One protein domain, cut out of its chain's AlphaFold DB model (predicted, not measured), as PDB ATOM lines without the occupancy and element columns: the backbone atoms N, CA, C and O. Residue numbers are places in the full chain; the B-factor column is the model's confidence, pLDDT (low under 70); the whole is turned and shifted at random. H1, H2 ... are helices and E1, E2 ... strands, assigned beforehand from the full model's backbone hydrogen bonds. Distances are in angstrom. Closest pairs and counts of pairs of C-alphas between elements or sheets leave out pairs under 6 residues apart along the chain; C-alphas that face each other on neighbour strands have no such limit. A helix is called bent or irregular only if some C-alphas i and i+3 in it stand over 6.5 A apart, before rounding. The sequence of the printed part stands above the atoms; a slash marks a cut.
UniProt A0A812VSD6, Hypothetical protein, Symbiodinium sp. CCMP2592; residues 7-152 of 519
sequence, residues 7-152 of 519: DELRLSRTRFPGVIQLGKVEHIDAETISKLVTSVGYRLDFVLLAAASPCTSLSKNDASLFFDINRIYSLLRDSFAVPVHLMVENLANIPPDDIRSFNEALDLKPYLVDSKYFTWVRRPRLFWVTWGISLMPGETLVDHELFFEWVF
ATOM      1  N   ASP A   7      35.998 -22.060  60.346       51.84
ATOM      2  CA  ASP A   7      36.073 -20.697  59.831       51.84
ATOM      3  C   ASP A   7      35.146 -20.469  58.627       51.84
ATOM      4  O   ASP A   7      34.495 -19.421  58.552       51.84
ATOM      5  N   GLU A   8      34.961 -21.464  57.755       53.69
ATOM      6  CA  GLU A   8      33.995 -21.406  56.647       53.69
ATOM      7  C   GLU A   8      32.546 -21.350  57.151       53.69
ATOM      8  O   GLU A   8      31.732 -20.556  56.669       53.69
ATOM      9  N   LEU A   9      32.238 -22.117  58.203       56.44
ATOM     10  CA  LEU A   9      30.936 -22.085  58.879       56.44
ATOM     11  C   LEU A   9      30.631 -20.712  59.475       56.44
ATOM     12  O   LEU A   9      29.508 -20.206  59.391       56.44
ATOM     13  N   ARG A  10      31.646 -20.092  60.081       55.94
ATOM     14  CA  ARG A  10      31.535 -18.750  60.644       55.94
ATOM     15  C   ARG A  10      31.333 -17.707  59.547       55.94
ATOM     16  O   ARG A  10      30.523 -16.797  59.726       55.94
ATOM     17  N   LEU A  11      32.032 -17.841  58.421       54.03
ATOM     18  CA  LEU A  11      31.906 -16.961  57.258       54.03
ATOM     19  C   LEU A  11      30.512 -17.040  56.626       54.03
ATOM     20  O   LEU A  11      29.916 -15.990  56.388       54.03
ATOM     21  N   SER A  12      29.973 -18.244  56.425       58.72
ATOM     22  CA  SER A  12      28.646 -18.444  55.823       58.72
ATOM     23  C   SER A  12      27.534 -17.805  56.663       58.72
ATOM     24  O   SER A  12      26.808 -16.941  56.171       58.72
ATOM     25  N   ARG A  13      27.493 -18.089  57.976       61.53
ATOM     26  CA  ARG A  13      26.501 -17.498  58.900       61.53
ATOM     27  C   ARG A  13      26.605 -15.977  59.020       61.53
ATOM     28  O   ARG A  13      25.619 -15.318  59.324       61.53
ATOM     29  N   THR A  14      27.801 -15.419  58.824       59.31
ATOM     30  CA  THR A  14      28.020 -13.966  58.899       59.31
ATOM     31  C   THR A  14      27.586 -13.258  57.613       59.31
ATOM     32  O   THR A  14      27.119 -12.126  57.675       59.31
ATOM     33  N   ARG A  15      27.768 -13.894  56.448       59.81
ATOM     34  CA  ARG A  15      27.476 -13.284  55.140       59.81
ATOM     35  C   ARG A  15      26.034 -13.475  54.682       59.81
ATOM     36  O   ARG A  15      25.538 -12.628  53.950       59.81
ATOM     37  N   PHE A  16      25.382 -14.547  55.119       66.00
ATOM     38  CA  PHE A  16      24.029 -14.902  54.707       66.00
ATOM     39  C   PHE A  16      23.150 -15.076  55.959       66.00
ATOM     40  O   PHE A  16      23.060 -16.175  56.514       66.00
ATOM     41  N   PRO A  17      22.560 -13.984  56.482       61.22
ATOM     42  CA  PRO A  17      21.638 -14.068  57.610       61.22
ATOM     43  C   PRO A  17      20.412 -14.911  57.227       61.22
ATOM     44  O   PRO A  17      19.898 -14.789  56.121       61.22
ATOM     45  N   GLY A  18      19.966 -15.785  58.133       73.56
ATOM     46  CA  GLY A  18      18.884 -16.747  57.869       73.56
ATOM     47  C   GLY A  18      19.344 -18.125  57.374       73.56
ATOM     48  O   GLY A  18      18.507 -18.985  57.124       73.56
ATOM     49  N   VAL A  19      20.656 -18.379  57.268       80.88
ATOM     50  CA  VAL A  19      21.175 -19.715  56.921       80.88
ATOM     51  C   VAL A  19      20.896 -20.730  58.031       80.88
ATOM     52  O   VAL A  19      21.396 -20.603  59.153       80.88
ATOM     53  N   ILE A  20      20.165 -21.784  57.672       82.00
ATOM     54  CA  ILE A  20      19.940 -22.971  58.497       82.00
ATOM     55  C   ILE A  20      20.887 -24.071  58.023       82.00
ATOM     56  O   ILE A  20      20.967 -24.385  56.837       82.00
ATOM     57  N   GLN A  21      21.628 -24.658  58.959       82.44
ATOM     58  CA  GLN A  21      22.549 -25.747  58.666       82.44
ATOM     59  C   GLN A  21      21.907 -27.084  59.031       82.44
ATOM     60  O   GLN A  21      21.614 -27.315  60.201       82.44
ATOM     61  N   LEU A  22      21.762 -27.970  58.045       83.25
ATOM     62  CA  LEU A  22      21.155 -29.298  58.223       83.25
ATOM     63  C   LEU A  22      22.178 -30.414  58.495       83.25
ATOM     64  O   LEU A  22      21.804 -31.539  58.797       83.25
ATOM     65  N   GLY A  23      23.475 -30.100  58.441       84.62
ATOM     66  CA  GLY A  23      24.551 -31.047  58.732       84.62
ATOM     67  C   GLY A  23      25.104 -31.732  57.485       84.62
ATOM     68  O   GLY A  23      25.249 -31.104  56.437       84.62
ATOM     69  N   LYS A  24      25.507 -32.994  57.651       84.06
ATOM     70  CA  LYS A  24      26.039 -33.849  56.585       84.06
ATOM     71  C   LYS A  24      24.926 -34.243  55.616       84.06
ATOM     72  O   LYS A  24      23.803 -34.475  56.049       84.06
ATOM     73  N   VAL A  25      25.246 -34.304  54.326       85.88
ATOM     74  CA  VAL A  25      24.270 -34.500  53.239       85.88
ATOM     75  C   VAL A  25      23.592 -35.869  53.371       85.88
ATOM     76  O   VAL A  25      22.376 -35.995  53.248       85.88
ATOM     77  N   GLU A  26      24.380 -36.857  53.780       87.00
ATOM     78  CA  GLU A  26      24.005 -38.241  54.046       87.00
ATOM     79  C   GLU A  26      22.961 -38.367  55.170       87.00
ATOM     80  O   GLU A  26      22.232 -39.350  55.235       87.00
ATOM     81  N   HIS A  27      22.882 -37.379  56.070       90.12
ATOM     82  CA  HIS A  27      21.980 -37.390  57.229       90.12
ATOM     83  C   HIS A  27      20.694 -36.581  57.001       90.12
ATOM     84  O   HIS A  27      19.856 -36.511  57.895       90.12
ATOM     85  N   ILE A  28      20.538 -35.924  55.848       92.38
ATOM     86  CA  ILE A  28      19.331 -35.146  55.549       92.38
ATOM     87  C   ILE A  28      18.217 -36.117  55.169       92.38
ATOM     88  O   ILE A  28      18.246 -36.677  54.080       92.38
ATOM     89  N   ASP A  29      17.236 -36.311  56.043       94.75
ATOM     90  CA  ASP A  29      16.096 -37.212  55.854       94.75
ATOM     91  C   ASP A  29      14.746 -36.464  55.831       94.75
ATOM     92  O   ASP A  29      14.686 -35.234  55.928       94.75
ATOM     93  N   ALA A  30      13.643 -37.206  55.680       94.06
ATOM     94  CA  ALA A  30      12.294 -36.639  55.634       94.06
ATOM     95  C   ALA A  30      11.928 -35.873  56.919       94.06
ATOM     96  O   ALA A  30      11.290 -34.822  56.851       94.06
ATOM     97  N   GLU A  31      12.370 -36.346  58.088       94.25
ATOM     98  CA  GLU A  31      12.129 -35.661  59.362       94.25
ATOM     99  C   GLU A  31      12.851 -34.305  59.404       94.25
ATOM    100  O   GLU A  31      12.279 -33.288  59.812       94.25
ATOM    101  N   THR A  32      14.096 -34.269  58.927       93.38
ATOM    102  CA  THR A  32      14.908 -33.052  58.820       93.38
ATOM    103  C   THR A  32      14.261 -32.030  57.887       93.38
ATOM    104  O   THR A  32      14.161 -30.852  58.241       93.38
ATOM    105  N   ILE A  33      13.770 -32.465  56.722       93.69
ATOM    106  CA  ILE A  33      13.066 -31.583  55.783       93.69
ATOM    107  C   ILE A  33      11.721 -31.114  56.356       93.69
ATOM    108  O   ILE A  33      11.417 -29.926  56.276       93.69
ATOM    109  N   SER A  34      10.951 -31.974  57.025       91.38
ATOM    110  CA  SER A  34       9.692 -31.577  57.677       91.38
ATOM    111  C   SER A  34       9.906 -30.497  58.746       91.38
ATOM    112  O   SER A  34       9.132 -29.537  58.851       91.38
ATOM    113  N   LYS A  35      10.983 -30.613  59.534       90.94
ATOM    114  CA  LYS A  35      11.392 -29.577  60.495       90.94
ATOM    115  C   LYS A  35      11.776 -28.279  59.785       90.94
ATOM    116  O   LYS A  35      11.379 -27.206  60.242       90.94
ATOM    117  N   LEU A  36      12.494 -28.368  58.661       90.62
ATOM    118  CA  LEU A  36      12.845 -27.205  57.845       90.62
ATOM    119  C   LEU A  36      11.590 -26.483  57.334       90.62
ATOM    120  O   LEU A  36      11.469 -25.281  57.558       90.62
ATOM    121  N   VAL A  37      10.639 -27.204  56.733       89.62
ATOM    122  CA  VAL A  37       9.364 -26.644  56.241       89.62
ATOM    123  C   VAL A  37       8.632 -25.899  57.359       89.62
ATOM    124  O   VAL A  37       8.247 -24.742  57.193       89.62
ATOM    125  N   THR A  38       8.523 -26.524  58.535       87.69
ATOM    126  CA  THR A  38       7.874 -25.918  59.709       87.69
ATOM    127  C   THR A  38       8.593 -24.643  60.169       87.69
ATOM    128  O   THR A  38       7.945 -23.682  60.577       87.69
ATOM    129  N   SER A  39       9.928 -24.613  60.095       85.88
ATOM    130  CA  SER A  39      10.736 -23.475  60.552       85.88
ATOM    131  C   SER A  39      10.679 -22.255  59.629       85.88
ATOM    132  O   SER A  39      10.755 -21.126  60.109       85.88
ATOM    133  N   VAL A  40      10.552 -22.475  58.317       82.00
ATOM    134  CA  VAL A  40      10.519 -21.397  57.317       82.00
ATOM    135  C   VAL A  40       9.091 -20.861  57.132       82.00
ATOM    136  O   VAL A  40       8.904 -19.675  56.856       82.00
ATOM    137  N   GLY A  41       8.076 -21.703  57.363       71.56
ATOM    138  CA  GLY A  41       6.661 -21.357  57.216       71.56
ATOM    139  C   GLY A  41       6.198 -21.269  55.754       71.56
ATOM    140  O   GLY A  41       6.958 -21.507  54.820       71.56
ATOM    141  N   TYR A  42       4.929 -20.902  55.537       64.56
ATOM    142  CA  TYR A  42       4.269 -20.907  54.216       64.56
ATOM    143  C   TYR A  42       4.525 -19.657  53.344       64.56
ATOM    144  O   TYR A  42       3.717 -19.333  52.480       64.56
ATOM    145  N   ARG A  43       5.612 -18.907  53.570       70.50
ATOM    146  CA  ARG A  43       5.929 -17.672  52.816       70.50
ATOM    147  C   ARG A  43       7.076 -17.886  51.830       70.50
ATOM    148  O   ARG A  43       8.086 -17.191  51.904       70.50
ATOM    149  N   LEU A  44       6.946 -18.875  50.955       85.38
ATOM    150  CA  LEU A  44       7.934 -19.159  49.918       85.38
ATOM    151  C   LEU A  44       7.261 -19.133  48.552       85.38
ATOM    152  O   LEU A  44       6.146 -19.626  48.415       85.38
ATOM    153  N   ASP A  45       7.955 -18.587  47.558       88.62
ATOM    154  CA  ASP A  45       7.501 -18.621  46.165       88.62
ATOM    155  C   ASP A  45       7.990 -19.895  45.457       88.62
ATOM    156  O   ASP A  45       7.276 -20.470  44.641       88.62
ATOM    157  N   PHE A  46       9.200 -20.362  45.789       92.88
ATOM    158  CA  PHE A  46       9.796 -21.609  45.303       92.88
ATOM    159  C   PHE A  46      10.969 -22.039  46.200       92.88
ATOM    160  O   PHE A  46      11.445 -21.274  47.044       92.88
ATOM    161  N   VAL A  47      11.466 -23.258  45.994       92.50
ATOM    162  CA  VAL A  47      12.699 -23.781  46.599       92.50
ATOM    163  C   VAL A  47      13.710 -24.083  45.500       92.50
ATOM    164  O   VAL A  47      13.370 -24.714  44.505       92.50
ATOM    165  N   LEU A  48      14.965 -23.663  45.677       94.81
ATOM    166  CA  LEU A  48      16.066 -23.997  44.770       94.81
ATOM    167  C   LEU A  48      17.117 -24.838  45.494       94.81
ATOM    168  O   LEU A  48      17.791 -24.358  46.406       94.81
ATOM    169  N   LEU A  49      17.290 -26.078  45.044       94.19
ATOM    170  CA  LEU A  49      18.404 -26.932  45.425       94.19
ATOM    171  C   LEU A  49      19.576 -26.680  44.473       94.19
ATOM    172  O   LEU A  49      19.582 -27.154  43.339       94.19
ATOM    173  N   ALA A  50      20.573 -25.933  44.942       91.88
ATOM    174  CA  ALA A  50      21.827 -25.736  44.223       91.88
ATOM    175  C   ALA A  50      22.890 -26.726  44.718       91.88
ATOM    176  O   ALA A  50      23.173 -26.797  45.918       91.88
ATOM    177  N   ALA A  51      23.503 -27.463  43.796       88.38
ATOM    178  CA  ALA A  51      24.577 -28.401  44.086       88.38
ATOM    179  C   ALA A  51      25.756 -28.199  43.126       88.38
ATOM    180  O   ALA A  51      25.597 -27.796  41.978       88.38
ATOM    181  N   ALA A  52      26.957 -28.504  43.604       82.06
ATOM    182  CA  ALA A  52      28.152 -28.575  42.776       82.06
ATOM    183  C   ALA A  52      28.848 -29.894  43.086       82.06
ATOM    184  O   ALA A  52      29.069 -30.209  44.261       82.06
ATOM    185  N   SER A  53      29.174 -30.667  42.051       68.12
ATOM    186  CA  SER A  53      29.966 -31.879  42.238       68.12
ATOM    187  C   SER A  53      31.445 -31.492  42.336       68.12
ATOM    188  O   SER A  53      31.983 -30.913  41.390       68.12
ATOM    189  N   PRO A  54      32.139 -31.793  43.450       55.53
ATOM    190  CA  PRO A  54      33.580 -31.571  43.546       55.53
ATOM    191  C   PRO A  54      34.375 -32.559  42.676       55.53
ATOM    192  O   PRO A  54      35.572 -32.364  42.453       55.53
ATOM    193  N   CYS A  55      33.727 -33.616  42.181       56.97
ATOM    194  CA  CYS A  55      34.358 -34.677  41.419       56.97
ATOM    195  C   CYS A  55      34.171 -34.438  39.921       56.97
ATOM    196  O   CYS A  55      33.057 -34.378  39.401       56.97
ATOM    197  N   THR A  56      35.297 -34.363  39.214       59.72
ATOM    198  CA  THR A  56      35.358 -34.301  37.748       59.72
ATOM    199  C   THR A  56      35.081 -35.651  37.075       59.72
ATOM    200  O   THR A  56      35.149 -35.722  35.855       59.72
ATOM    201  N   SER A  57      34.849 -36.718  37.850       61.84
ATOM    202  CA  SER A  57      34.512 -38.059  37.357       61.84
ATOM    203  C   SER A  57      33.763 -38.865  38.422       61.84
ATOM    204  O   SER A  57      34.082 -38.744  39.609       61.84
ATOM    205  N   LEU A  58      32.805 -39.697  37.999       62.16
ATOM    206  CA  LEU A  58      31.997 -40.579  38.855       62.16
ATOM    207  C   LEU A  58      32.711 -41.902  39.196       62.16
ATOM    208  O   LEU A  58      32.208 -42.704  39.974       62.16
ATOM    209  N   SER A  59      33.912 -42.122  38.659       57.03
ATOM    210  CA  SER A  59      34.718 -43.336  38.873       57.03
ATOM    211  C   SER A  59      35.461 -43.405  40.220       57.03
ATOM    212  O   SER A  59      36.082 -44.421  40.534       57.03
ATOM    213  N   LYS A  60      35.445 -42.335  41.025       56.97
ATOM    214  CA  LYS A  60      36.145 -42.257  42.321       56.97
ATOM    215  C   LYS A  60      35.171 -42.451  43.489       56.97
ATOM    216  O   LYS A  60      34.009 -42.082  43.379       56.97
ATOM    217  N   ASN A  61      35.672 -42.948  44.628       51.62
ATOM    218  CA  ASN A  61      34.921 -43.247  45.867       51.62
ATOM    219  C   ASN A  61      33.991 -42.126  46.396       51.62
ATOM    220  O   ASN A  61      33.143 -42.401  47.240       51.62
ATOM    221  N   ASP A  62      34.119 -40.895  45.902       53.28
ATOM    222  CA  ASP A  62      33.284 -39.741  46.259       53.28
ATOM    223  C   ASP A  62      31.968 -39.642  45.448       53.28
ATOM    224  O   ASP A  62      31.161 -38.743  45.684       53.28
ATOM    225  N   ALA A  63      31.713 -40.563  44.509       60.22
ATOM    226  CA  ALA A  63      30.483 -40.598  43.708       60.22
ATOM    227  C   ALA A  63      29.205 -40.849  44.534       60.22
ATOM    228  O   ALA A  63      28.105 -40.562  44.067       60.22
ATOM    229  N   SER A  64      29.327 -41.330  45.776       64.25
ATOM    230  CA  SER A  64      28.192 -41.516  46.690       64.25
ATOM    231  C   SER A  64      27.447 -40.209  46.982       64.25
ATOM    232  O   SER A  64      26.218 -40.199  47.012       64.25
ATOM    233  N   LEU A  65      28.174 -39.090  47.096       70.12
ATOM    234  CA  LEU A  65      27.603 -37.769  47.388       70.12
ATOM    235  C   LEU A  65      26.766 -37.205  46.234       70.12
ATOM    236  O   LEU A  65      25.947 -36.311  46.440       70.12
ATOM    237  N   PHE A  66      26.980 -37.697  45.014       77.00
ATOM    238  CA  PHE A  66      26.194 -37.286  43.859       77.00
ATOM    239  C   PHE A  66      24.773 -37.863  43.914       77.00
ATOM    240  O   PHE A  66      23.808 -37.133  43.691       77.00
ATOM    241  N   PHE A  67      24.626 -39.132  44.302       79.56
ATOM    242  CA  PHE A  67      23.312 -39.773  44.437       79.56
ATOM    243  C   PHE A  67      22.451 -39.135  45.537       79.56
ATOM    244  O   PHE A  67      21.222 -39.117  45.439       79.56
ATOM    245  N   ASP A  68      23.082 -38.522  46.542       86.69
ATOM    246  CA  ASP A  68      22.373 -37.752  47.564       86.69
ATOM    247  C   ASP A  68      21.665 -36.508  47.009       86.69
ATOM    248  O   ASP A  68      20.670 -36.073  47.591       86.69
ATOM    249  N   ILE A  69      22.119 -35.944  45.881       88.94
ATOM    250  CA  ILE A  69      21.472 -34.779  45.261       88.94
ATOM    251  C   ILE A  69      20.044 -35.137  44.849       88.94
ATOM    252  O   ILE A  69      19.108 -34.433  45.228       88.94
ATOM    253  N   ASN A  70      19.865 -36.244  44.123       88.50
ATOM    254  CA  ASN A  70      18.544 -36.659  43.644       88.50
ATOM    255  C   ASN A  70      17.639 -37.115  44.806       88.50
ATOM    256  O   ASN A  70      16.450 -36.787  44.861       88.50
ATOM    257  N   ARG A  71      18.224 -37.783  45.809       91.88
ATOM    258  CA  ARG A  71      17.523 -38.156  47.045       91.88
ATOM    259  C   ARG A  71      16.974 -36.929  47.782       91.88
ATOM    260  O   ARG A  71      15.797 -36.901  48.132       91.88
ATOM    261  N   ILE A  72      17.800 -35.904  47.998       93.56
ATOM    262  CA  ILE A  72      17.383 -34.669  48.680       93.56
ATOM    263  C   ILE A  72      16.402 -33.874  47.824       93.56
ATOM    264  O   ILE A  72      15.440 -33.329  48.360       93.56
ATOM    265  N   TYR A  73      16.614 -33.819  46.508       93.94
ATOM    266  CA  TYR A  73      15.683 -33.172  45.590       93.94
ATOM    267  C   TYR A  73      14.275 -33.771  45.708       93.94
ATOM    268  O   TYR A  73      13.308 -33.025  45.860       93.94
ATOM    269  N   SER A  74      14.179 -35.103  45.739       94.25
ATOM    270  CA  SER A  74      12.915 -35.826  45.925       94.25
ATOM    271  C   SER A  74      12.264 -35.490  47.271       94.25
ATOM    272  O   SER A  74      11.108 -35.080  47.308       94.25
ATOM    273  N   LEU A  75      13.030 -35.522  48.370       95.81
ATOM    274  CA  LEU A  75      12.521 -35.159  49.701       95.81
ATOM    275  C   LEU A  75      11.981 -33.722  49.766       95.81
ATOM    276  O   LEU A  75      10.953 -33.473  50.397       95.81
ATOM    277  N   LEU A  76      12.672 -32.768  49.135       94.44
ATOM    278  CA  LEU A  76      12.224 -31.377  49.072       94.44
ATOM    279  C   LEU A  76      10.938 -31.252  48.252       94.44
ATOM    280  O   LEU A  76      10.007 -30.587  48.700       94.44
ATOM    281  N   ARG A  77      10.871 -31.907  47.089       94.88
ATOM    282  CA  ARG A  77       9.693 -31.904  46.213       94.88
ATOM    283  C   ARG A  77       8.456 -32.483  46.901       94.88
ATOM    284  O   ARG A  77       7.376 -31.930  46.737       94.88
ATOM    285  N   ASP A  78       8.624 -33.542  47.686       95.12
ATOM    286  CA  ASP A  78       7.518 -34.190  48.398       95.12
ATOM    287  C   ASP A  78       7.041 -33.379  49.615       95.12
ATOM    288  O   ASP A  78       5.888 -33.491  50.031       95.12
ATOM    289  N   SER A  79       7.918 -32.553  50.197       93.56
ATOM    290  CA  SER A  79       7.635 -31.830  51.445       93.56
ATOM    291  C   SER A  79       7.166 -30.386  51.243       93.56
ATOM    292  O   SER A  79       6.433 -29.857  52.080       93.56
ATOM    293  N   PHE A  80       7.612 -29.711  50.181       91.56
ATOM    294  CA  PHE A  80       7.255 -28.317  49.910       91.56
ATOM    295  C   PHE A  80       6.072 -28.229  48.941       91.56
ATOM    296  O   PHE A  80       6.094 -28.794  47.856       91.56
ATOM    297  N   ALA A  81       5.057 -27.439  49.302       90.31
ATOM    298  CA  ALA A  81       3.881 -27.193  48.455       90.31
ATOM    299  C   ALA A  81       4.137 -26.204  47.295       90.31
ATOM    300  O   ALA A  81       3.232 -25.910  46.517       90.31
ATOM    301  N   VAL A  82       5.350 -25.655  47.206       91.00
ATOM    302  CA  VAL A  82       5.777 -24.678  46.194       91.00
ATOM    303  C   VAL A  82       6.690 -25.361  45.174       91.00
ATOM    304  O   VAL A  82       7.255 -26.410  45.489       91.00
ATOM    305  N   PRO A  83       6.890 -24.790  43.973       93.81
ATOM    306  CA  PRO A  83       7.813 -25.351  42.994       93.81
ATOM    307  C   PRO A  83       9.209 -25.584  43.585       93.81
ATOM    308  O   PRO A  83       9.779 -24.696  44.220       93.81
ATOM    309  N   VAL A  84       9.763 -26.777  43.365       94.75
ATOM    310  CA  VAL A  84      11.123 -27.136  43.785       94.75
ATOM    311  C   VAL A  84      11.981 -27.352  42.547       94.75
ATOM    312  O   VAL A  84      11.733 -28.249  41.738       94.75
ATOM    313  N   HIS A  85      13.013 -26.531  42.413       95.44
ATOM    314  CA  HIS A  85      13.940 -26.543  41.295       95.44
ATOM    315  C   HIS A  85      15.305 -27.082  41.710       95.44
ATOM    316  O   HIS A  85      15.764 -26.851  42.829       95.44
ATOM    317  N   LEU A  86      15.966 -27.780  40.792       94.62
ATOM    318  CA  LEU A  86      17.330 -28.273  40.943       94.62
ATOM    319  C   LEU A  86      18.252 -27.520  39.982       94.62
ATOM    320  O   LEU A  86      17.888 -27.287  38.830       94.62
ATOM    321  N   MET A  87      19.446 -27.177  40.465       94.69
ATOM    322  CA  MET A  87      20.559 -26.670  39.667       94.69
ATOM    323  C   MET A  87      21.851 -27.358  40.092       94.69
ATOM    324  O   MET A  87      22.325 -27.150  41.209       94.69
ATOM    325  N   VAL A  88      22.443 -28.144  39.195       92.19
ATOM    326  CA  VAL A  88      23.748 -28.779  39.414       92.19
ATOM    327  C   VAL A  88      24.780 -28.147  38.488       92.19
ATOM    328  O   VAL A  88      24.584 -28.136  37.278       92.19
ATOM    329  N   GLU A  89      25.876 -27.625  39.043       91.88
ATOM    330  CA  GLU A  89      27.022 -27.110  38.276       91.88
ATOM    331  C   GLU A  89      28.157 -28.142  38.233       91.88
ATOM    332  O   GLU A  89      28.510 -28.744  39.255       91.88
ATOM    333  N   ASN A  90      28.800 -28.279  37.067       89.06
ATOM    334  CA  ASN A  90      30.113 -28.909  36.962       89.06
ATOM    335  C   ASN A  90      31.000 -28.259  35.872       89.06
ATOM    336  O   ASN A  90      30.556 -27.453  35.046       89.06
ATOM    337  N   LEU A  91      32.298 -28.566  35.884       87.31
ATOM    338  CA  LEU A  91      33.242 -28.107  34.866       87.31
ATOM    339  C   LEU A  91      32.918 -28.731  33.501       87.31
ATOM    340  O   LEU A  91      32.512 -29.877  33.421       87.31
ATOM    341  N   ALA A  92      33.156 -28.022  32.398       86.75
ATOM    342  CA  ALA A  92      32.894 -28.589  31.070       86.75
ATOM    343  C   ALA A  92      33.950 -29.599  30.577       86.75
ATOM    344  O   ALA A  92      33.792 -30.171  29.507       86.75
ATOM    345  N   ASN A  93      35.050 -29.804  31.311       84.06
ATOM    346  CA  ASN A  93      36.128 -30.726  30.929       84.06
ATOM    347  C   ASN A  93      35.931 -32.151  31.483       84.06
ATOM    348  O   ASN A  93      36.914 -32.841  31.754       84.06
ATOM    349  N   ILE A  94      34.681 -32.560  31.690       85.31
ATOM    350  CA  ILE A  94      34.308 -33.890  32.183       85.31
ATOM    351  C   ILE A  94      34.295 -34.879  31.008       85.31
ATOM    352  O   ILE A  94      33.883 -34.496  29.910       85.31
ATOM    353  N   PRO A  95      34.736 -36.136  31.205       89.00
ATOM    354  CA  PRO A  95      34.632 -37.173  30.185       89.00
ATOM    355  C   PRO A  95      33.188 -37.370  29.676       89.00
ATOM    356  O   PRO A  95      32.251 -37.318  30.472       89.00
ATOM    357  N   PRO A  96      32.976 -37.651  28.377       91.19
ATOM    358  CA  PRO A  96      31.641 -37.879  27.814       91.19
ATOM    359  C   PRO A  96      30.805 -38.945  28.541       91.19
ATOM    360  O   PRO A  96      29.607 -38.747  28.733       91.19
ATOM    361  N   ASP A  97      31.425 -40.042  28.982       89.31
ATOM    362  CA  ASP A  97      30.742 -41.133  29.695       89.31
ATOM    363  C   ASP A  97      30.231 -40.698  31.074       89.31
ATOM    364  O   ASP A  97      29.141 -41.083  31.506       89.31
ATOM    365  N   ASP A  98      30.989 -39.828  31.745       87.88
ATOM    366  CA  ASP A  98      30.560 -39.217  32.997       87.88
ATOM    367  C   ASP A  98      29.365 -38.284  32.729       87.88
ATOM    368  O   ASP A  98      28.375 -38.364  33.447       87.88
ATOM    369  N   ILE A  99      29.382 -37.465  31.662       90.31
ATOM    370  CA  ILE A  99      28.228 -36.619  31.289       90.31
ATOM    371  C   ILE A  99      26.974 -37.472  31.049       90.31
ATOM    372  O   ILE A  99      25.915 -37.129  31.566       90.31
ATOM    373  N   ARG A 100      27.083 -38.600  30.328       92.75
ATOM    374  CA  ARG A 100      25.959 -39.540  30.131       92.75
ATOM    375  C   ARG A 100      25.412 -40.034  31.468       92.75
ATOM    376  O   ARG A 100      24.214 -39.946  31.706       92.75
ATOM    377  N   SER A 101      26.302 -40.443  32.366       88.56
ATOM    378  CA  SER A 101      25.933 -40.913  33.705       88.56
ATOM    379  C   SER A 101      25.249 -39.818  34.541       88.56
ATOM    380  O   SER A 101      24.272 -40.090  35.235       88.56
ATOM    381  N   PHE A 102      25.717 -38.563  34.458       88.75
ATOM    382  CA  PHE A 102      25.052 -37.413  35.087       88.75
ATOM    383  C   PHE A 102      23.658 -37.178  34.496       88.75
ATOM    384  O   PHE A 102      22.715 -36.932  35.249       88.75
ATOM    385  N   ASN A 103      23.522 -37.269  33.171       92.88
ATOM    386  CA  ASN A 103      22.250 -37.064  32.488       92.88
ATOM    387  C   ASN A 103      21.226 -38.133  32.869       92.88
ATOM    388  O   ASN A 103      20.088 -37.791  33.170       92.88
ATOM    389  N   GLU A 104      21.638 -39.400  32.903       91.69
ATOM    390  CA  GLU A 104      20.792 -40.526  33.308       91.69
ATOM    391  C   GLU A 104      20.375 -40.422  34.779       91.69
ATOM    392  O   GLU A 104      19.211 -40.622  35.114       91.69
ATOM    393  N   ALA A 105      21.303 -40.065  35.670       88.12
ATOM    394  CA  ALA A 105      21.022 -39.999  37.102       88.12
ATOM    395  C   ALA A 105      20.145 -38.807  37.514       88.12
ATOM    396  O   ALA A 105      19.420 -38.898  38.509       88.12
ATOM    397  N   LEU A 106      20.245 -37.684  36.796       89.88
ATOM    398  CA  LEU A 106      19.433 -36.490  37.040       89.88
ATOM    399  C   LEU A 106      18.180 -36.428  36.162       89.88
ATOM    400  O   LEU A 106      17.346 -35.565  36.413       89.88
ATOM    401  N   ASP A 107      18.066 -37.303  35.161       92.50
ATOM    402  CA  ASP A 107      17.060 -37.240  34.093       92.50
ATOM    403  C   ASP A 107      17.010 -35.855  33.417       92.50
ATOM    404  O   ASP A 107      15.958 -35.265  33.173       92.50
ATOM    405  N   LEU A 108      18.192 -35.274  33.182       94.31
ATOM    406  CA  LEU A 108      18.348 -33.916  32.662       94.31
ATOM    407  C   LEU A 108      19.512 -33.838  31.683       94.31
ATOM    408  O   LEU A 108      20.582 -34.393  31.912       94.31
ATOM    409  N   LYS A 109      19.339 -33.047  30.626       95.12
ATOM    410  CA  LYS A 109      20.422 -32.682  29.712       95.12
ATOM    411  C   LYS A 109      20.967 -31.296  30.086       95.12
ATOM    412  O   LYS A 109      20.172 -30.368  30.241       95.12
ATOM    413  N   PRO A 110      22.287 -31.124  30.254       96.19
ATOM    414  CA  PRO A 110      22.849 -29.892  30.773       96.19
ATOM    415  C   PRO A 110      22.990 -28.823  29.702       96.19
ATOM    416  O   PRO A 110      23.123 -29.112  28.511       96.19
ATOM    417  N   TYR A 111      23.076 -27.586  30.171       97.12
ATOM    418  CA  TYR A 111      23.419 -26.423  29.375       97.12
ATOM    419  C   TYR A 111      24.887 -26.062  29.581       97.12
ATOM    420  O   TYR A 111      25.327 -25.787  30.700       97.12
ATOM    421  N   LEU A 112      25.650 -26.057  28.496       96.00
ATOM    422  CA  LEU A 112      26.985 -25.498  28.438       96.00
ATOM    423  C   LEU A 112      26.878 -23.978  28.304       96.00
ATOM    424  O   LEU A 112      26.438 -23.463  27.277       96.00
ATOM    425  N   VAL A 113      27.339 -23.268  29.330       93.69
ATOM    426  CA  VAL A 113      27.482 -21.810  29.322       93.69
ATOM    427  C   VAL A 113      28.964 -21.475  29.415       93.69
ATOM    428  O   VAL A 113      29.680 -21.970  30.290       93.69
ATOM    429  N   ASP A 114      29.444 -20.627  28.507       88.06
ATOM    430  CA  ASP A 114      30.829 -20.160  28.499       88.06
ATOM    431  C   ASP A 114      30.880 -18.663  28.809       88.06
ATOM    432  O   ASP A 114      30.245 -17.844  28.149       88.06
ATOM    433  N   SER A 115      31.687 -18.272  29.797       85.44
ATOM    434  CA  SER A 115      31.853 -16.861  30.157       85.44
ATOM    435  C   SER A 115      32.423 -15.988  29.030       85.44
ATOM    436  O   SER A 115      32.414 -14.764  29.177       85.44
ATOM    437  N   LYS A 116      32.906 -16.583  27.923       83.56
ATOM    438  CA  LYS A 116      33.450 -15.876  26.747       83.56
ATOM    439  C   LYS A 116      32.466 -14.899  26.095       83.56
ATOM    440  O   LYS A 116      32.912 -13.998  25.392       83.56
ATOM    441  N   TYR A 117      31.162 -15.097  26.295       81.19
ATOM    442  CA  TYR A 117      30.131 -14.232  25.718       81.19
ATOM    443  C   TYR A 117      29.887 -12.955  26.531       81.19
ATOM    444  O   TYR A 117      29.502 -11.933  25.982       81.19
ATOM    445  N   PHE A 118      30.154 -12.998  27.837       79.25
ATOM    446  CA  PHE A 118      29.930 -11.873  28.757       79.25
ATOM    447  C   PHE A 118      31.229 -11.178  29.158       79.25
ATOM    448  O   PHE A 118      31.236 -10.058  29.661       79.25
ATOM    449  N   THR A 119      32.348 -11.881  29.006       76.62
ATOM    450  CA  THR A 119      33.665 -11.450  29.460       76.62
ATOM    451  C   THR A 119      34.725 -11.897  28.467       76.62
ATOM    452  O   THR A 119      34.530 -12.808  27.669       76.62
ATOM    453  N   TRP A 120      35.917 -11.329  28.583       71.44
ATOM    454  CA  TRP A 120      37.063 -11.712  27.760       71.44
ATOM    455  C   TRP A 120      37.783 -12.966  28.272       71.44
ATOM    456  O   TRP A 120      38.868 -13.308  27.803       71.44
ATOM    457  N   VAL A 121      37.180 -13.672  29.237       70.31
ATOM    458  CA  VAL A 121      37.679 -14.928  29.801       70.31
ATOM    459  C   VAL A 121      36.793 -16.073  29.369       70.31
ATOM    460  O   VAL A 121      35.572 -15.996  29.460       70.31
ATOM    461  N   ARG A 122      37.430 -17.185  29.005       79.12
ATOM    462  CA  ARG A 122      36.756 -18.446  28.722       79.12
ATOM    463  C   ARG A 122      36.689 -19.333  29.972       79.12
ATOM    464  O   ARG A 122      37.731 -19.692  30.532       79.12
ATOM    465  N   ARG A 123      35.484 -19.693  30.417       82.31
ATOM    466  CA  ARG A 123      35.217 -20.611  31.544       82.31
ATOM    467  C   ARG A 123      33.944 -21.402  31.248       82.31
ATOM    468  O   ARG A 123      32.884 -21.048  31.753       82.31
ATOM    469  N   PRO A 124      34.051 -22.473  30.454       89.44
ATOM    470  CA  PRO A 124      32.902 -23.297  30.144       89.44
ATOM    471  C   PRO A 124      32.465 -24.097  31.383       89.44
ATOM    472  O   PRO A 124      33.299 -24.609  32.152       89.44
ATOM    473  N   ARG A 125      31.151 -24.162  31.589       93.12
ATOM    474  CA  ARG A 125      30.471 -24.838  32.702       93.12
ATOM    475  C   ARG A 125      29.224 -25.541  32.197       93.12
ATOM    476  O   ARG A 125      28.546 -25.003  31.329       93.12
ATOM    477  N   LEU A 126      28.947 -26.714  32.751       94.12
ATOM    478  CA  LEU A 126      27.729 -27.473  32.499       94.12
ATOM    479  C   LEU A 126      26.760 -27.254  33.659       94.12
ATOM    480  O   LEU A 126      27.150 -27.378  34.822       94.12
ATOM    481  N   PHE A 127      25.513 -26.935  33.324       95.06
ATOM    482  CA  PHE A 127      24.434 -26.706  34.275       95.06
ATOM    483  C   PHE A 127      23.264 -27.646  33.987       95.06
ATOM    484  O   PHE A 127      22.610 -27.512  32.956       95.06
ATOM    485  N   TRP A 128      22.975 -28.571  34.898       94.44
ATOM    486  CA  TRP A 128      21.743 -29.363  34.870       94.44
ATOM    487  C   TRP A 128      20.674 -28.604  35.643       94.44
ATOM    488  O   TRP A 128      20.834 -28.383  36.844       94.44
ATOM    489  N   VAL A 129      19.613 -28.179  34.960       95.38
ATOM    490  CA  VAL A 129      18.534 -27.383  35.558       95.38
ATOM    491  C   VAL A 129      17.173 -27.984  35.248       95.38
ATOM    492  O   VAL A 129      16.946 -28.484  34.153       95.38
ATOM    493  N   THR A 130      16.254 -27.921  36.209       94.69
ATOM    494  CA  THR A 130      14.884 -28.459  36.049       94.69
ATOM    495  C   THR A 130      13.920 -27.516  35.339       94.69
ATOM    496  O   THR A 130      12.789 -27.900  35.055       94.69
ATOM    497  N   TRP A 131      14.300 -26.255  35.134       91.75
ATOM    498  CA  TRP A 131      13.453 -25.281  34.450       91.75
ATOM    499  C   TRP A 131      13.877 -25.140  32.991       91.75
ATOM    500  O   TRP A 131      15.060 -25.208  32.661       91.75
ATOM    501  N   GLY A 132      12.895 -24.917  32.119       86.75
ATOM    502  CA  GLY A 132      13.154 -24.627  30.716       86.75
ATOM    503  C   GLY A 132      13.829 -23.268  30.551       86.75
ATOM    504  O   GLY A 132      13.466 -22.293  31.213       86.75
ATOM    505  N   ILE A 133      14.797 -23.198  29.643       87.00
ATOM    506  CA  ILE A 133      15.455 -21.948  29.268       87.00
ATOM    507  C   ILE A 133      14.718 -21.347  28.074       87.00
ATOM    508  O   ILE A 133      14.566 -21.991  27.038       87.00
ATOM    509  N   SER A 134      14.252 -20.109  28.233       89.88
ATOM    510  CA  SER A 134      13.658 -19.326  27.146       89.88
ATOM    511  C   SER A 134      14.732 -18.440  26.528       89.88
ATOM    512  O   SER A 134      15.354 -17.658  27.241       89.88
ATOM    513  N   LEU A 135      14.954 -18.577  25.220       89.69
ATOM    514  CA  LEU A 135      15.967 -17.806  24.500       89.69
ATOM    515  C   LEU A 135      15.525 -16.355  24.312       89.69
ATOM    516  O   LEU A 135      14.389 -16.090  23.907       89.69
ATOM    517  N   MET A 136      16.442 -15.425  24.556       90.06
ATOM    518  CA  MET A 136      16.256 -14.012  24.230       90.06
ATOM    519  C   MET A 136      16.667 -13.722  22.775       90.06
ATOM    520  O   MET A 136      17.389 -14.512  22.159       90.06
ATOM    521  N   PRO A 137      16.235 -12.591  22.182       89.62
ATOM    522  CA  PRO A 137      16.640 -12.221  20.828       89.62
ATOM    523  C   PRO A 137      18.168 -12.202  20.659       89.62
ATOM    524  O   PRO A 137      18.872 -11.517  21.397       89.62
ATOM    525  N   GLY A 138      18.671 -12.938  19.664       89.00
ATOM    526  CA  GLY A 138      20.105 -13.059  19.372       89.00
ATOM    527  C   GLY A 138      20.814 -14.216  20.082       89.00
ATOM    528  O   GLY A 138      21.969 -14.489  19.767       89.00
ATOM    529  N   GLU A 139      20.140 -14.914  20.998       93.31
ATOM    530  CA  GLU A 139      20.651 -16.139  21.613       93.31
ATOM    531  C   GLU A 139      20.274 -17.367  20.783       93.31
ATOM    532  O   GLU A 139      19.185 -17.445  20.207       93.31
ATOM    533  N   THR A 140      21.162 -18.357  20.739       94.94
ATOM    534  CA  THR A 140      20.899 -19.645  20.095       94.94
ATOM    535  C   THR A 140      21.272 -20.796  21.015       94.94
ATOM    536  O   THR A 140      22.172 -20.698  21.850       94.94
ATOM    537  N   LEU A 141      20.551 -21.905  20.865       95.19
ATOM    538  CA  LEU A 141      20.832 -23.143  21.575       95.19
ATOM    539  C   LEU A 141      21.263 -24.203  20.563       95.19
ATOM    540  O   LEU A 141      20.496 -24.546  19.665       95.19
ATOM    541  N   VAL A 142      22.490 -24.700  20.698       96.12
ATOM    542  CA  VAL A 142      23.065 -25.720  19.812       96.12
ATOM    543  C   VAL A 142      23.077 -27.059  20.540       96.12
ATOM    544  O   VAL A 142      23.635 -27.169  21.627       96.12
ATOM    545  N   ASP A 143      22.465 -28.084  19.956       96.19
ATOM    546  CA  ASP A 143      22.465 -29.433  20.523       96.19
ATOM    547  C   ASP A 143      23.733 -30.203  20.102       96.19
ATOM    548  O   ASP A 143      23.955 -30.433  18.914       96.19
ATOM    549  N   HIS A 144      24.550 -30.609  21.080       93.56
ATOM    550  CA  HIS A 144      25.788 -31.382  20.895       93.56
ATOM    551  C   HIS A 144      25.651 -32.853  21.329       93.56
ATOM    552  O   HIS A 144      26.605 -33.434  21.843       93.56
ATOM    553  N   GLU A 145      24.467 -33.456  21.178       93.50
ATOM    554  CA  GLU A 145      24.088 -34.811  21.634       93.50
ATOM    555  C   GLU A 145      24.038 -34.939  23.169       93.50
ATOM    556  O   GLU A 145      22.985 -35.245  23.733       93.50
ATOM    557  N   LEU A 146      25.141 -34.640  23.861       95.00
ATOM    558  CA  LEU A 146      25.308 -34.814  25.309       95.00
ATOM    559  C   LEU A 146      24.894 -33.600  26.144       95.00
ATOM    560  O   LEU A 146      24.572 -33.745  27.321       95.00
ATOM    561  N   PHE A 147      24.912 -32.409  25.554       96.31
ATOM    562  CA  PHE A 147      24.558 -31.151  26.210       96.31
ATOM    563  C   PHE A 147      24.037 -30.144  25.185       96.31
ATOM    564  O   PHE A 147      24.225 -30.308  23.980       96.31
ATOM    565  N   PHE A 148      23.395 -29.089  25.671       97.38
ATOM    566  CA  PHE A 148      23.012 -27.930  24.874       97.38
ATOM    567  C   PHE A 148      24.029 -26.804  25.076       97.38
ATOM    568  O   PHE A 148      24.229 -26.372  26.202       97.38
ATOM    569  N   GLU A 149      24.683 -26.298  24.033       96.19
ATOM    570  CA  GLU A 149      25.486 -25.071  24.130       96.19
ATOM    571  C   GLU A 149      24.584 -23.854  23.985       96.19
ATOM    572  O   GLU A 149      23.942 -23.660  22.954       96.19
ATOM    573  N   TRP A 150      24.552 -23.027  25.028       95.25
ATOM    574  CA  TRP A 150      23.867 -21.748  24.986       95.25
ATOM    575  C   TRP A 150      24.835 -20.680  24.487       95.25
ATOM    576  O   TRP A 150      25.796 -20.295  25.161       95.25
ATOM    577  N   VAL A 151      24.584 -20.241  23.259       93.44
ATOM    578  CA  VAL A 151      25.349 -19.220  22.562       93.44
ATOM    579  C   VAL A 151      24.627 -17.895  22.739       93.44
ATOM    580  O   VAL A 151      23.476 -17.736  22.338       93.44
ATOM    581  N   PHE A 152      25.320 -16.935  23.334       91.62
ATOM    582  CA  PHE A 152      24.800 -15.588  23.525       91.62
ATOM    583  C   PHE A 152      25.322 -14.666  22.419       91.62
ATOM    584  O   PHE A 152      26.412 -14.917  21.884       91.62
TER     585      PHE A 152
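Overview. This is residues 7 to 152 of the 519 residues of the protein "Hypothetical protein" of Symbiodinium sp. CCMP2592 (UniProt A0A812VSD6). A strongly twisted slab of six strands has the long helix H3 and the shorter H4 over one face and no named helix over the other. H2 packs on the end of H3 beyond the sheet's edge strand E1, and H1, at the end of a long link, lies far from the other named elements. The printed part has 146 residues, with four named helices and six named strands in the order H1 H2 E1 H3 E2 H4 E3 E4 E5 E6; the mixed sheet runs E1 E2 E4 E3 E6 E5. The class is mixed, helices and strands; the whole is only just compact, close to loose, with a radius of gyration of the C-alphas of 17.1 A and spans of 43 by 39 by 33 A.

Arrangement. H1, residues 7 to 15, touches no helix and is not on the sheet. H2, residues 30 to 40, touches residues 75 to 79 of H3, residues 61 to 79, at a steep tilt of 57 degrees, the same way; their closest C-alphas, Ala 30 and Leu 75, are 6.1 A apart. E1, residues 47 to 52, and E2, residues 84 to 91, are parallel, with N 49 and O 85 at 2.8 A; E1, H3, E2 form a strand-helix-strand unit, two parallel neighbours with a helix between, its crossover right-handed. H3 is over both at a height of 10.2 A, along the strands. H4, residues 96 to 106, is on the same face, over E4, residues 124 to 129; H3 and H4 make two layers with the sheet. E2, H4 and E3, residues 111 to 114, form a split unit with E4 between its strands, also right-handed. E2 and E4 are antiparallel, with N 88 and O 128 at 2.9 A; E3 and E4 are a hairpin, with N 111 and O 127 at 2.8 A. E6, residues 148 to 151, is parallel to E3, with N 112 and O 148 at 2.7 A, and forms a hairpin with E5, residues 140 to 143, with N 149 and O 142 at 2.8 A. Every O i to N i+4 pair is within hydrogen-bond range in H1, H2 and H4, and 9 of 15 in H3.

Along the chain. H1 begins at C-alpha 7 (36.073, -20.697, 59.831) and is 12.3 A long; H2 and H4 are each 15.4 A. H3 is 30.1 A and only just irregular, C-alphas 61 and 64 being 7.0 A apart. E1, E2, E3, E4 and E5 are 16.6, 23.9, 9.7, 15.9 and 9.9 A; E6, 9.3 A, ends at C-alpha 151 (25.349, -19.220, 22.562).

Size, cuts and confidence. The C-alphas of Glu 31 and Trp 120, the farthest apart, are 46.8 A apart. The printed part has no cut; the link from H1 to H2 is long. Mean pLDDT of the printed part is 84.4, with residues 7 to 17, 42 and 53 to 64 under 70.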